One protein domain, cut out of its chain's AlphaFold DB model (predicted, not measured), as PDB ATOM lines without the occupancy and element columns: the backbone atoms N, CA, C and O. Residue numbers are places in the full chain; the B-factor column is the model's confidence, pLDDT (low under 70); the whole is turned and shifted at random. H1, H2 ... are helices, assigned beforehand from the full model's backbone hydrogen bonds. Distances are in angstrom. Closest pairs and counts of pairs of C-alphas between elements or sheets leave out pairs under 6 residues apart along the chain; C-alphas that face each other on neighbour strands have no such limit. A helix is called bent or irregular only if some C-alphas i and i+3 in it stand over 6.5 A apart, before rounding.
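AT A GLANCE: This is residues 73 to 89 and 100 to 162 of the 167 residues of the protein "Preproalbumin PawS1" of Tilesia baccata (UniProt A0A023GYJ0). A long helical hairpin, H3 and H4 side by side and running opposite ways, makes the longest axis. The short helix H1 packs across both of its helices, and H2 packs on H1 and also meets H3 near that helix's beginning. The printed part has 80 residues with four named helices, H1, H2, H3 and H4 along the chain, and no named strand; its class is all helix. It is compact, with a radius of gyration of the C-alphas of 12.2 A, and elongated in outline, spanning 37 by 22 by 19 A.

HOW THE PARTS SIT: H1, residues 73 to 83, touches H2, residues 100 to 114, where the C-alphas of Cys 78 and Cys 108, their closest, are 4.6 A apart; they run opposite ways at a steep tilt of 40 degrees. H1 also touches residues 124 to 131 of H3, residues 117 to 137, with the C-alphas of Glu 79 and Ala 131 closest at 5.8 A and a steep tilt of 62 degrees. H1 touches residues 146 to 154 of H4, residues 140 to 160; the closest C-alphas are those of Leu 82 and Met 150, 5.2 A apart, and the tilt is steep at 64 degrees. H1 and H3 are both hubs, touching three other helices each. H2 touches H3 through residues 112 to 113 and 120 to 124, with the C-alphas of Leu 112 and Gln 120 closest at 5.7 A and a steep tilt of 46 degrees. H2 and H4 are close but not clearly touching; their closest C-alphas, those of Cys 109 and Leu 157, are 8.0 A apart. H3 and H4 form a helical hairpin and touch, with the C-alphas of Gln 132 and Arg 147 closest at 6.4 A and a shallow tilt of 17 degrees. The helix packing is mostly crossed: of five touching pairs given a tilt, one is shallow. The O i to N i+4 pairs within hydrogen-bond range are 5 of 7 in H1, 8 of 11 in H2, 13 of 17 in H3 and 13 of 17 in H4.

IN THESE COORDINATES: H1 begins at C-alpha 73, (144.872, 133.530, 289.623), and is 15.1 A long. H2 is 22.1 A long. H3 is 33.5 A long and begins at C-alpha 117, (145.912, 137.329, 271.445). H4 is 30.1 A long and ends at C-alpha 160, (134.401, 127.694, 272.205). Three helices are irregular: in H1 C-alphas 74 and 77 are 7.8 A apart, in H3 C-alphas 118 and 121 are 7.3 A apart, and in H4, only just, C-alphas 155 and 158 are 6.8 A apart.

THE WHOLE: The two C-alphas farthest apart, those of Glu 116 and Gly 139, are 37.1 A apart. Residues 90 to 99 are not printed, and C-alphas 89 and 100 are 17.3 A apart across this cut, which lies in the link from H1 to H2. The links from H2 to H3 and from H3 to H4 are tight, with 2 residues each. The mean pLDDT of the printed part is 77.7; it is under 70 at residues 73 to 74, 84 to 89, 100 to 102 and 135 to 142.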
ATOM      1  N   GLN A  73     145.976 133.179 288.719       62.22
ATOM      2  CA  GLN A  73     144.872 133.530 289.623       62.22
ATOM      3  C   GLN A  73     143.657 134.091 288.881       62.22
ATOM      4  O   GLN A  73     142.521 133.874 289.300       62.22
ATOM      5  N   GLN A  74     143.882 134.787 287.768       67.31
ATOM      6  CA  GLN A  74     142.810 135.297 286.926       67.31
ATOM      7  C   GLN A  74     142.193 134.225 286.042       67.31
ATOM      8  O   GLN A  74     141.209 134.538 285.405       67.31
ATOM      9  N   LEU A  75     142.705 132.992 285.993       76.69
ATOM     10  CA  LEU A  75     142.150 131.907 285.173       76.69
ATOM     11  C   LEU A  75     141.502 130.810 286.026       76.69
ATOM     12  O   LEU A  75     141.284 129.689 285.567       76.69
ATOM     13  N   ASN A  76     141.139 131.148 287.263       81.50
ATOM     14  CA  ASN A  76     140.513 130.231 288.212       81.50
ATOM     15  C   ASN A  76     139.194 129.640 287.669       81.50
ATOM     16  O   ASN A  76     138.871 128.483 287.921       81.50
ATOM     17  N   HIS A  77     138.451 130.392 286.841       85.06
ATOM     18  CA  HIS A  77     137.244 129.867 286.189       85.06
ATOM     19  C   HIS A  77     137.573 128.889 285.056       85.06
ATOM     20  O   HIS A  77     136.826 127.933 284.857       85.06
ATOM     21  N   CYS A  78     138.697 129.070 284.353       85.00
ATOM     22  CA  CYS A  78     139.176 128.087 283.382       85.00
ATOM     23  C   CYS A  78     139.575 126.785 284.069       85.00
ATOM     24  O   CYS A  78     139.171 125.713 283.625       85.00
ATOM     25  N   GLU A  79     140.306 126.863 285.181       83.88
ATOM     26  CA  GLU A  79     140.617 125.685 285.985       83.88
ATOM     27  C   GLU A  79     139.335 125.002 286.474       83.88
ATOM     28  O   GLU A  79     139.186 123.790 286.314       83.88
ATOM     29  N   MET A  80     138.374 125.770 286.989       81.00
ATOM     30  CA  MET A  80     137.102 125.227 287.457       81.00
ATOM     31  C   MET A  80     136.311 124.569 286.322       81.00
ATOM     32  O   MET A  80     135.762 123.492 286.513       81.00
ATOM     33  N   HIS A  81     136.306 125.129 285.111       83.50
ATOM     34  CA  HIS A  81     135.661 124.505 283.955       83.50
ATOM     35  C   HIS A  81     136.364 123.203 283.516       83.50
ATOM     36  O   HIS A  81     135.698 122.208 283.205       83.50
ATOM     37  N   LEU A  82     137.701 123.176 283.528       80.69
ATOM     38  CA  LEU A  82     138.493 121.998 283.159       80.69
ATOM     39  C   LEU A  82     138.364 120.871 284.193       80.69
ATOM     40  O   LEU A  82     138.177 119.716 283.815       80.69
ATOM     41  N   THR A  83     138.437 121.212 285.481       76.00
ATOM     42  CA  THR A  83     138.314 120.287 286.621       76.00
ATOM     43  C   THR A  83     136.879 119.879 286.901       76.00
ATOM     44  O   THR A  83     136.666 118.782 287.420       76.00
ATOM     45  N   SER A  84     135.902 120.724 286.548       68.25
ATOM     46  CA  SER A  84     134.497 120.382 286.702       68.25
ATOM     47  C   SER A  84     134.229 119.083 285.969       68.25
ATOM     48  O   SER A  84     134.583 118.902 284.799       68.25
ATOM     49  N   SER A  85     133.544 118.184 286.654       53.09
ATOM     50  CA  SER A  85     133.006 116.958 286.090       53.09
ATOM     51  C   SER A  85     131.821 117.279 285.171       53.09
ATOM     52  O   SER A  85     130.767 116.660 285.279       53.09
ATOM     53  N   SER A  86     131.949 118.254 284.259       50.66
ATOM     54  CA  SER A  86     131.135 118.234 283.049       50.66
ATOM     55  C   SER A  86     131.686 117.088 282.219       50.66
ATOM     56  O   SER A  86     132.652 117.195 281.462       50.66
ATOM     57  N   SER A  87     131.166 115.909 282.530       44.41
ATOM     58  CA  SER A  87     131.385 114.735 281.729       44.41
ATOM     59  C   SER A  87     130.969 115.123 280.306       44.41
ATOM     60  O   SER A  87     129.803 115.354 280.007       44.41
ATOM     61  N   PHE A  88     131.938 115.219 279.397       44.91
ATOM     62  CA  PHE A  88     131.632 115.293 277.966       44.91
ATOM     63  C   PHE A  88     130.798 114.068 277.507       44.91
ATOM     64  O   PHE A  88     130.330 114.045 276.375       44.91
ATOM     65  N   ASP A  89     130.555 113.106 278.414       40.84
ATOM     66  CA  ASP A  89     129.730 111.910 278.292       40.84
ATOM     67  C   ASP A  89     128.392 111.921 279.076       40.84
ATOM     68  O   ASP A  89     127.572 111.038 278.837       40.84
ATOM     69  N   GLN A 100     124.807 126.423 285.609       54.47
ATOM     70  CA  GLN A 100     126.035 126.824 286.291       54.47
ATOM     71  C   GLN A 100     127.321 126.365 285.577       54.47
ATOM     72  O   GLN A 100     128.353 127.016 285.711       54.47
ATOM     73  N   GLN A 101     127.309 125.273 284.798       56.97
ATOM     74  CA  GLN A 101     128.527 124.795 284.116       56.97
ATOM     75  C   GLN A 101     128.923 125.646 282.901       56.97
ATOM     76  O   GLN A 101     130.119 125.785 282.623       56.97
ATOM     77  N   GLU A 102     127.950 126.239 282.206       64.44
ATOM     78  CA  GLU A 102     128.211 127.192 281.121       64.44
ATOM     79  C   GLU A 102     128.719 128.540 281.646       64.44
ATOM     80  O   GLU A 102     129.533 129.197 280.991       64.44
ATOM     81  N   GLU A 103     128.318 128.927 282.858       72.62
ATOM     82  CA  GLU A 103     128.737 130.184 283.481       72.62
ATOM     83  C   GLU A 103     130.268 130.254 283.639       72.62
ATOM     84  O   GLU A 103     130.899 131.246 283.260       72.62
ATOM     85  N   HIS A 104     130.899 129.161 284.088       82.50
ATOM     86  CA  HIS A 104     132.358 129.087 284.226       82.50
ATOM     87  C   HIS A 104     133.097 129.121 282.887       82.50
ATOM     88  O   HIS A 104     134.193 129.679 282.820       82.50
ATOM     89  N   LEU A 105     132.508 128.568 281.820       84.44
ATOM     90  CA  LEU A 105     133.094 128.635 280.483       84.44
ATOM     91  C   LEU A 105     133.097 130.077 279.962       84.44
ATOM     92  O   LEU A 105     134.131 130.566 279.511       84.44
ATOM     93  N   SER A 106     131.969 130.780 280.078       86.75
ATOM     94  CA  SER A 106     131.859 132.185 279.664       86.75
ATOM     95  C   SER A 106     132.843 133.079 280.427       86.75
ATOM     96  O   SER A 106     133.564 133.887 279.830       86.75
ATOM     97  N   LEU A 107     132.945 132.888 281.746       87.50
ATOM     98  CA  LEU A 107     133.904 133.602 282.592       87.50
ATOM     99  C   LEU A 107     135.354 133.265 282.215       87.50
ATOM    100  O   LEU A 107     136.161 134.181 282.067       87.50
ATOM    101  N   CYS A 108     135.669 131.995 281.952       88.06
ATOM    102  CA  CYS A 108     136.977 131.580 281.444       88.06
ATOM    103  C   CYS A 108     137.327 132.270 280.114       88.06
ATOM    104  O   CYS A 108     138.402 132.856 279.981       88.06
ATOM    105  N   CYS A 109     136.412 132.284 279.141       88.56
ATOM    106  CA  CYS A 109     136.640 132.965 277.866       88.56
ATOM    107  C   CYS A 109     136.834 134.480 278.042       88.56
ATOM    108  O   CYS A 109     137.646 135.087 277.346       88.56
ATOM    109  N   ASN A 110     136.115 135.116 278.974       88.94
ATOM    110  CA  ASN A 110     136.318 136.530 279.308       88.94
ATOM    111  C   ASN A 110     137.696 136.802 279.915       88.94
ATOM    112  O   ASN A 110     138.281 137.848 279.645       88.94
ATOM    113  N   GLN A 111     138.222 135.874 280.712       86.88
ATOM    114  CA  GLN A 111     139.562 135.975 281.284       86.88
ATOM    115  C   GLN A 111     140.634 135.782 280.207       86.88
ATOM    116  O   GLN A 111     141.552 136.589 280.098       86.88
ATOM    117  N   LEU A 112     140.472 134.782 279.338       87.12
ATOM    118  CA  LEU A 112     141.387 134.542 278.220       87.12
ATOM    119  C   LEU A 112     141.402 135.708 277.224       87.12
ATOM    120  O   LEU A 112     142.464 136.055 276.724       87.12
ATOM    121  N   ARG A 113     140.268 136.375 276.983       85.75
ATOM    122  CA  ARG A 113     140.209 137.565 276.115       85.75
ATOM    123  C   ARG A 113     140.957 138.783 276.663       85.75
ATOM    124  O   ARG A 113     141.304 139.658 275.878       85.75
ATOM    125  N   GLN A 114     141.200 138.851 277.973       84.19
ATOM    126  CA  GLN A 114     142.027 139.905 278.576       84.19
ATOM    127  C   GLN A 114     143.525 139.650 278.374       84.19
ATOM    128  O   GLN A 114     144.324 140.579 278.474       84.19
ATOM    129  N   VAL A 115     143.906 138.407 278.076       83.69
ATOM    130  CA  VAL A 115     145.269 138.052 277.689       83.69
ATOM    131  C   VAL A 115     145.484 138.448 276.229       83.69
ATOM    132  O   VAL A 115     144.597 138.285 275.386       83.69
ATOM    133  N   GLU A 116     146.677 138.953 275.927       82.31
ATOM    134  CA  GLU A 116     147.093 139.305 274.570       82.31
ATOM    135  C   GLU A 116     146.870 138.131 273.603       82.31
ATOM    136  O   GLU A 116     147.199 136.996 273.947       82.31
ATOM    137  N   GLU A 117     146.330 138.382 272.398       81.81
ATOM    138  CA  GLU A 117     145.912 137.329 271.445       81.81
ATOM    139  C   GLU A 117     146.997 136.265 271.208       81.81
ATOM    140  O   GLU A 117     146.716 135.069 271.135       81.81
ATOM    141  N   LYS A 118     148.256 136.703 271.157       80.88
ATOM    142  CA  LYS A 118     149.450 135.870 270.958       80.88
ATOM    143  C   LYS A 118     149.705 134.889 272.110       80.88
ATOM    144  O   LYS A 118     150.319 133.844 271.913       80.88
ATOM    145  N   CYS A 119     149.185 135.197 273.295       85.81
ATOM    146  CA  CYS A 119     149.428 134.502 274.555       85.81
ATOM    147  C   CYS A 119     148.226 133.748 275.115       85.81
ATOM    148  O   CYS A 119     148.349 133.052 276.121       85.81
ATOM    149  N   GLN A 120     147.074 133.805 274.456       83.88
ATOM    150  CA  GLN A 120     145.858 133.127 274.916       83.88
ATOM    151  C   GLN A 120     146.028 131.604 274.966       83.88
ATOM    152  O   GLN A 120     145.622 130.939 275.914       83.88
ATOM    153  N   CYS A 121     146.701 131.041 273.973       85.06
ATOM    154  CA  CYS A 121     146.967 129.605 273.869       85.06
ATOM    155  C   CYS A 121     147.973 129.161 274.928       85.06
ATOM    156  O   CYS A 121     147.891 128.059 275.469       85.06
ATOM    157  N   GLU A 122     148.913 130.055 275.228       85.56
ATOM    158  CA  GLU A 122     149.883 129.860 276.283       85.56
ATOM    159  C   GLU A 122     149.237 129.842 277.654       85.56
ATOM    160  O   GLU A 122     149.534 128.973 278.473       85.56
ATOM    161  N   ALA A 123     148.298 130.758 277.863       85.94
ATOM    162  CA  ALA A 123     147.492 130.809 279.061       85.94
ATOM    163  C   ALA A 123     146.706 129.510 279.252       85.94
ATOM    164  O   ALA A 123     146.761 128.923 280.330       85.94
ATOM    165  N   ILE A 124     146.063 128.990 278.199       86.50
ATOM    166  CA  ILE A 124     145.322 127.725 278.298       86.50
ATOM    167  C   ILE A 124     146.251 126.564 278.672       86.50
ATOM    168  O   ILE A 124     145.922 125.792 279.573       86.50
ATOM    169  N   LYS A 125     147.425 126.445 278.035       85.44
ATOM    170  CA  LYS A 125     148.398 125.389 278.366       85.44
ATOM    171  C   LYS A 125     148.811 125.436 279.837       85.44
ATOM    172  O   LYS A 125     148.836 124.396 280.493       85.44
ATOM    173  N   GLN A 126     149.081 126.632 280.358       84.81
ATOM    174  CA  GLN A 126     149.471 126.812 281.754       84.81
ATOM    175  C   GLN A 126     148.359 126.407 282.732       84.81
ATOM    176  O   GLN A 126     148.633 125.710 283.709       84.81
ATOM    177  N   VAL A 127     147.104 126.766 282.444       85.31
ATOM    178  CA  VAL A 127     145.959 126.380 283.286       85.31
ATOM    179  C   VAL A 127     145.765 124.864 283.295       85.31
ATOM    180  O   VAL A 127     145.528 124.285 284.351       85.31
ATOM    181  N   VAL A 128     145.895 124.197 282.143       86.19
ATOM    182  CA  VAL A 128     145.784 122.730 282.059       86.19
ATOM    183  C   VAL A 128     146.857 122.055 282.900       86.19
ATOM    184  O   VAL A 128     146.558 121.137 283.659       86.19
ATOM    185  N   GLU A 129     148.106 122.507 282.782       84.25
ATOM    186  CA  GLU A 129     149.220 121.940 283.537       84.25
ATOM    187  C   GLU A 129     149.016 122.105 285.049       84.25
ATOM    188  O   GLU A 129     149.237 121.169 285.821       84.25
ATOM    189  N   GLN A 130     148.545 123.274 285.478       82.19
ATOM    190  CA  GLN A 130     148.264 123.548 286.879       82.19
ATOM    191  C   GLN A 130     147.090 122.721 287.413       82.19
ATOM    192  O   GLN A 130     147.230 122.090 288.462       82.19
ATOM    193  N   ALA A 131     145.968 122.678 286.693       81.12
ATOM    194  CA  ALA A 131     144.799 121.885 287.070       81.12
ATOM    195  C   ALA A 131     145.159 120.401 287.217       81.12
ATOM    196  O   ALA A 131     144.740 119.711 288.149       81.12
ATOM    197  N   GLN A 132     146.028 119.918 286.331       80.94
ATOM    198  CA  GLN A 132     146.529 118.557 286.381       80.94
ATOM    199  C   GLN A 132     147.418 118.295 287.610       80.94
ATOM    200  O   GLN A 132     147.355 117.203 288.179       80.94
ATOM    201  N   LYS A 133     148.238 119.269 288.031       80.38
ATOM    202  CA  LYS A 133     149.047 119.173 289.261       80.38
ATOM    203  C   LYS A 133     148.163 119.145 290.508       80.38
ATOM    204  O   LYS A 133     148.416 118.341 291.401       80.38
ATOM    205  N   GLN A 134     147.097 119.945 290.554       74.75
ATOM    206  CA  GLN A 134     146.166 119.956 291.692       74.75
ATOM    207  C   GLN A 134     145.420 118.622 291.852       74.75
ATOM    208  O   GLN A 134     145.191 118.163 292.969       74.75
ATOM    209  N   GLN A 135     145.129 117.928 290.751       69.25
ATOM    210  CA  GLN A 135     144.463 116.620 290.777       69.25
ATOM    211  C   GLN A 135     145.383 115.426 291.071       69.25
ATOM    212  O   GLN A 135     144.951 114.267 290.999       69.25
ATOM    213  N   GLN A 136     146.642 115.664 291.455       66.88
ATOM    214  CA  GLN A 136     147.554 114.574 291.795       66.88
ATOM    215  C   GLN A 136     147.170 113.783 293.059       66.88
ATOM    216  O   GLN A 136     147.688 112.690 293.268       66.88
ATOM    217  N   GLN A 137     146.211 114.271 293.854       61.47
ATOM    218  CA  GLN A 137     145.800 113.657 295.124       61.47
ATOM    219  C   GLN A 137     144.864 112.430 294.991       61.47
ATOM    220  O   GLN A 137     144.499 111.835 296.001       61.47
ATOM    221  N   GLY A 138     144.480 112.016 293.775       61.34
ATOM    222  CA  GLY A 138     143.605 110.856 293.524       61.34
ATOM    223  C   GLY A 138     144.331 109.572 293.081       61.34
ATOM    224  O   GLY A 138     145.459 109.605 292.596       61.34
ATOM    225  N   GLY A 139     143.669 108.414 293.196       68.88
ATOM    226  CA  GLY A 139     144.225 107.115 292.781       68.88
ATOM    227  C   GLY A 139     144.633 107.049 291.294       68.88
ATOM    228  O   GLY A 139     143.971 107.625 290.427       68.88
ATOM    229  N   ARG A 140     145.701 106.289 290.980       68.69
ATOM    230  CA  ARG A 140     146.367 106.235 289.649       68.69
ATOM    231  C   ARG A 140     145.433 105.994 288.453       68.69
ATOM    232  O   ARG A 140     145.755 106.429 287.349       68.69
ATOM    233  N   GLN A 141     144.319 105.284 288.634       67.31
ATOM    234  CA  GLN A 141     143.416 104.910 287.538       67.31
ATOM    235  C   GLN A 141     142.358 105.984 287.241       67.31
ATOM    236  O   GLN A 141     142.153 106.324 286.078       67.31
ATOM    237  N   GLY A 142     141.753 106.584 288.274       68.56
ATOM    238  CA  GLY A 142     140.811 107.702 288.112       68.56
ATOM    239  C   GLY A 142     141.493 108.968 287.586       68.56
ATOM    240  O   GLY A 142     140.948 109.676 286.744       68.56
ATOM    241  N   GLN A 143     142.746 109.187 287.991       72.62
ATOM    242  CA  GLN A 143     143.545 110.331 287.563       72.62
ATOM    243  C   GLN A 143     143.843 110.339 286.057       72.62
ATOM    244  O   GLN A 143     143.832 111.399 285.436       72.62
ATOM    245  N   LYS A 144     144.079 109.170 285.442       77.69
ATOM    246  CA  LYS A 144     144.319 109.085 283.990       77.69
ATOM    247  C   LYS A 144     143.093 109.511 283.186       77.69
ATOM    248  O   LYS A 144     143.235 110.313 282.269       77.69
ATOM    249  N   MET A 145     141.909 109.016 283.554       75.12
ATOM    250  CA  MET A 145     140.663 109.370 282.866       75.12
ATOM    251  C   MET A 145     140.325 110.856 283.030       75.12
ATOM    252  O   MET A 145     139.986 111.516 282.050       75.12
ATOM    253  N   MET A 146     140.488 111.404 284.238       74.25
ATOM    254  CA  MET A 146     140.211 112.820 284.501       74.25
ATOM    255  C   MET A 146     141.176 113.742 283.744       74.25
ATOM    256  O   MET A 146     140.747 114.699 283.102       74.25
ATOM    257  N   ARG A 147     142.470 113.392 283.714       79.69
ATOM    258  CA  ARG A 147     143.491 114.101 282.928       79.69
ATOM    259  C   ARG A 147     143.174 114.096 281.432       79.69
ATOM    260  O   ARG A 147     143.355 115.108 280.757       79.69
ATOM    261  N   GLU A 148     142.720 112.966 280.899       82.00
ATOM    262  CA  GLU A 148     142.373 112.866 279.483       82.00
ATOM    263  C   GLU A 148     141.127 113.698 279.143       82.00
ATOM    264  O   GLU A 148     141.128 114.415 278.140       82.00
ATOM    265  N   GLN A 149     140.102 113.674 280.004       79.12
ATOM    266  CA  GLN A 149     138.927 114.535 279.857       79.12
ATOM    267  C   GLN A 149     139.309 116.014 279.873       79.12
ATOM    268  O   GLN A 149     138.932 116.741 278.955       79.12
ATOM    269  N   MET A 150     140.110 116.451 280.847       79.62
ATOM    270  CA  MET A 150     140.617 117.825 280.904       79.62
ATOM    271  C   MET A 150     141.317 118.241 279.619       79.62
ATOM    272  O   MET A 150     141.060 119.324 279.095       79.62
ATOM    273  N   ARG A 151     142.187 117.375 279.085       83.31
ATOM    274  CA  ARG A 151     142.919 117.680 277.856       83.31
ATOM    275  C   ARG A 151     141.968 117.861 276.678       83.31
ATOM    276  O   ARG A 151     142.144 118.798 275.905       83.31
ATOM    277  N   LYS A 152     140.936 117.018 276.562       84.25
ATOM    278  CA  LYS A 152     139.893 117.168 275.533       84.25
ATOM    279  C   LYS A 152     139.158 118.502 275.681       84.25
ATOM    280  O   LYS A 152     139.018 119.221 274.697       84.25
ATOM    281  N   LYS A 153     138.755 118.877 276.901       82.25
ATOM    282  CA  LYS A 153     138.124 120.184 277.165       82.25
ATOM    283  C   LYS A 153     139.004 121.346 276.731       82.25
ATOM    284  O   LYS A 153     138.548 122.252 276.042       82.25
ATOM    285  N   ALA A 154     140.282 121.282 277.085       85.88
ATOM    286  CA  ALA A 154     141.241 122.308 276.732       85.88
ATOM    287  C   ALA A 154     141.413 122.451 275.216       85.88
ATOM    288  O   ALA A 154     141.488 123.565 274.716       85.88
ATOM    289  N   GLN A 155     141.398 121.347 274.469       85.44
ATOM    290  CA  GLN A 155     141.462 121.379 273.004       85.44
ATOM    291  C   GLN A 155     140.242 122.046 272.361       85.44
ATOM    292  O   GLN A 155     140.346 122.588 271.263       85.44
ATOM    293  N   MET A 156     139.090 122.031 273.036       85.88
ATOM    294  CA  MET A 156     137.871 122.685 272.556       85.88
ATOM    295  C   MET A 156     137.755 124.148 272.990       85.88
ATOM    296  O   MET A 156     137.048 124.899 272.319       85.88
ATOM    297  N   LEU A 157     138.455 124.573 274.049       87.25
ATOM    298  CA  LEU A 157     138.431 125.955 274.550       87.25
ATOM    299  C   LEU A 157     138.719 127.002 273.464       87.25
ATOM    300  O   LEU A 157     137.954 127.959 273.377       87.25
ATOM    301  N   PRO A 158     139.737 126.846 272.594       88.00
ATOM    302  CA  PRO A 158     139.971 127.809 271.525       88.00
ATOM    303  C   PRO A 158     138.777 127.967 270.585       88.00
ATOM    304  O   PRO A 158     138.416 129.088 270.252       88.00
ATOM    305  N   ASN A 159     138.103 126.874 270.225       87.31
ATOM    306  CA  ASN A 159     136.918 126.938 269.369       87.31
ATOM    307  C   ASN A 159     135.717 127.550 270.108       87.31
ATOM    308  O   ASN A 159     135.005 128.372 269.542       87.31
ATOM    309  N   GLN A 160     135.508 127.189 271.379       85.69
ATOM    310  CA  GLN A 160     134.401 127.694 272.205       85.69
ATOM    311  C   GLN A 160     134.546 129.187 272.536       85.69
ATOM    312  O   GLN A 160     133.561 129.920 272.539       85.69
ATOM    313  N   CYS A 161     135.775 129.648 272.770       86.94
ATOM    314  CA  CYS A 161     136.095 131.048 273.043       86.94
ATOM    315  C   CYS A 161     136.449 131.850 271.774       86.94
ATOM    316  O   CYS A 161     136.769 133.034 271.881       86.94
ATOM    317  N   ASN A 162     136.394 131.227 270.588       86.94
ATOM    318  CA  ASN A 162     136.719 131.817 269.285       86.94
ATOM    319  C   ASN A 162     138.135 132.438 269.201       86.94
ATOM    320  O   ASN A 162     138.325 133.550 268.703       86.94
TER     321      ASN A 162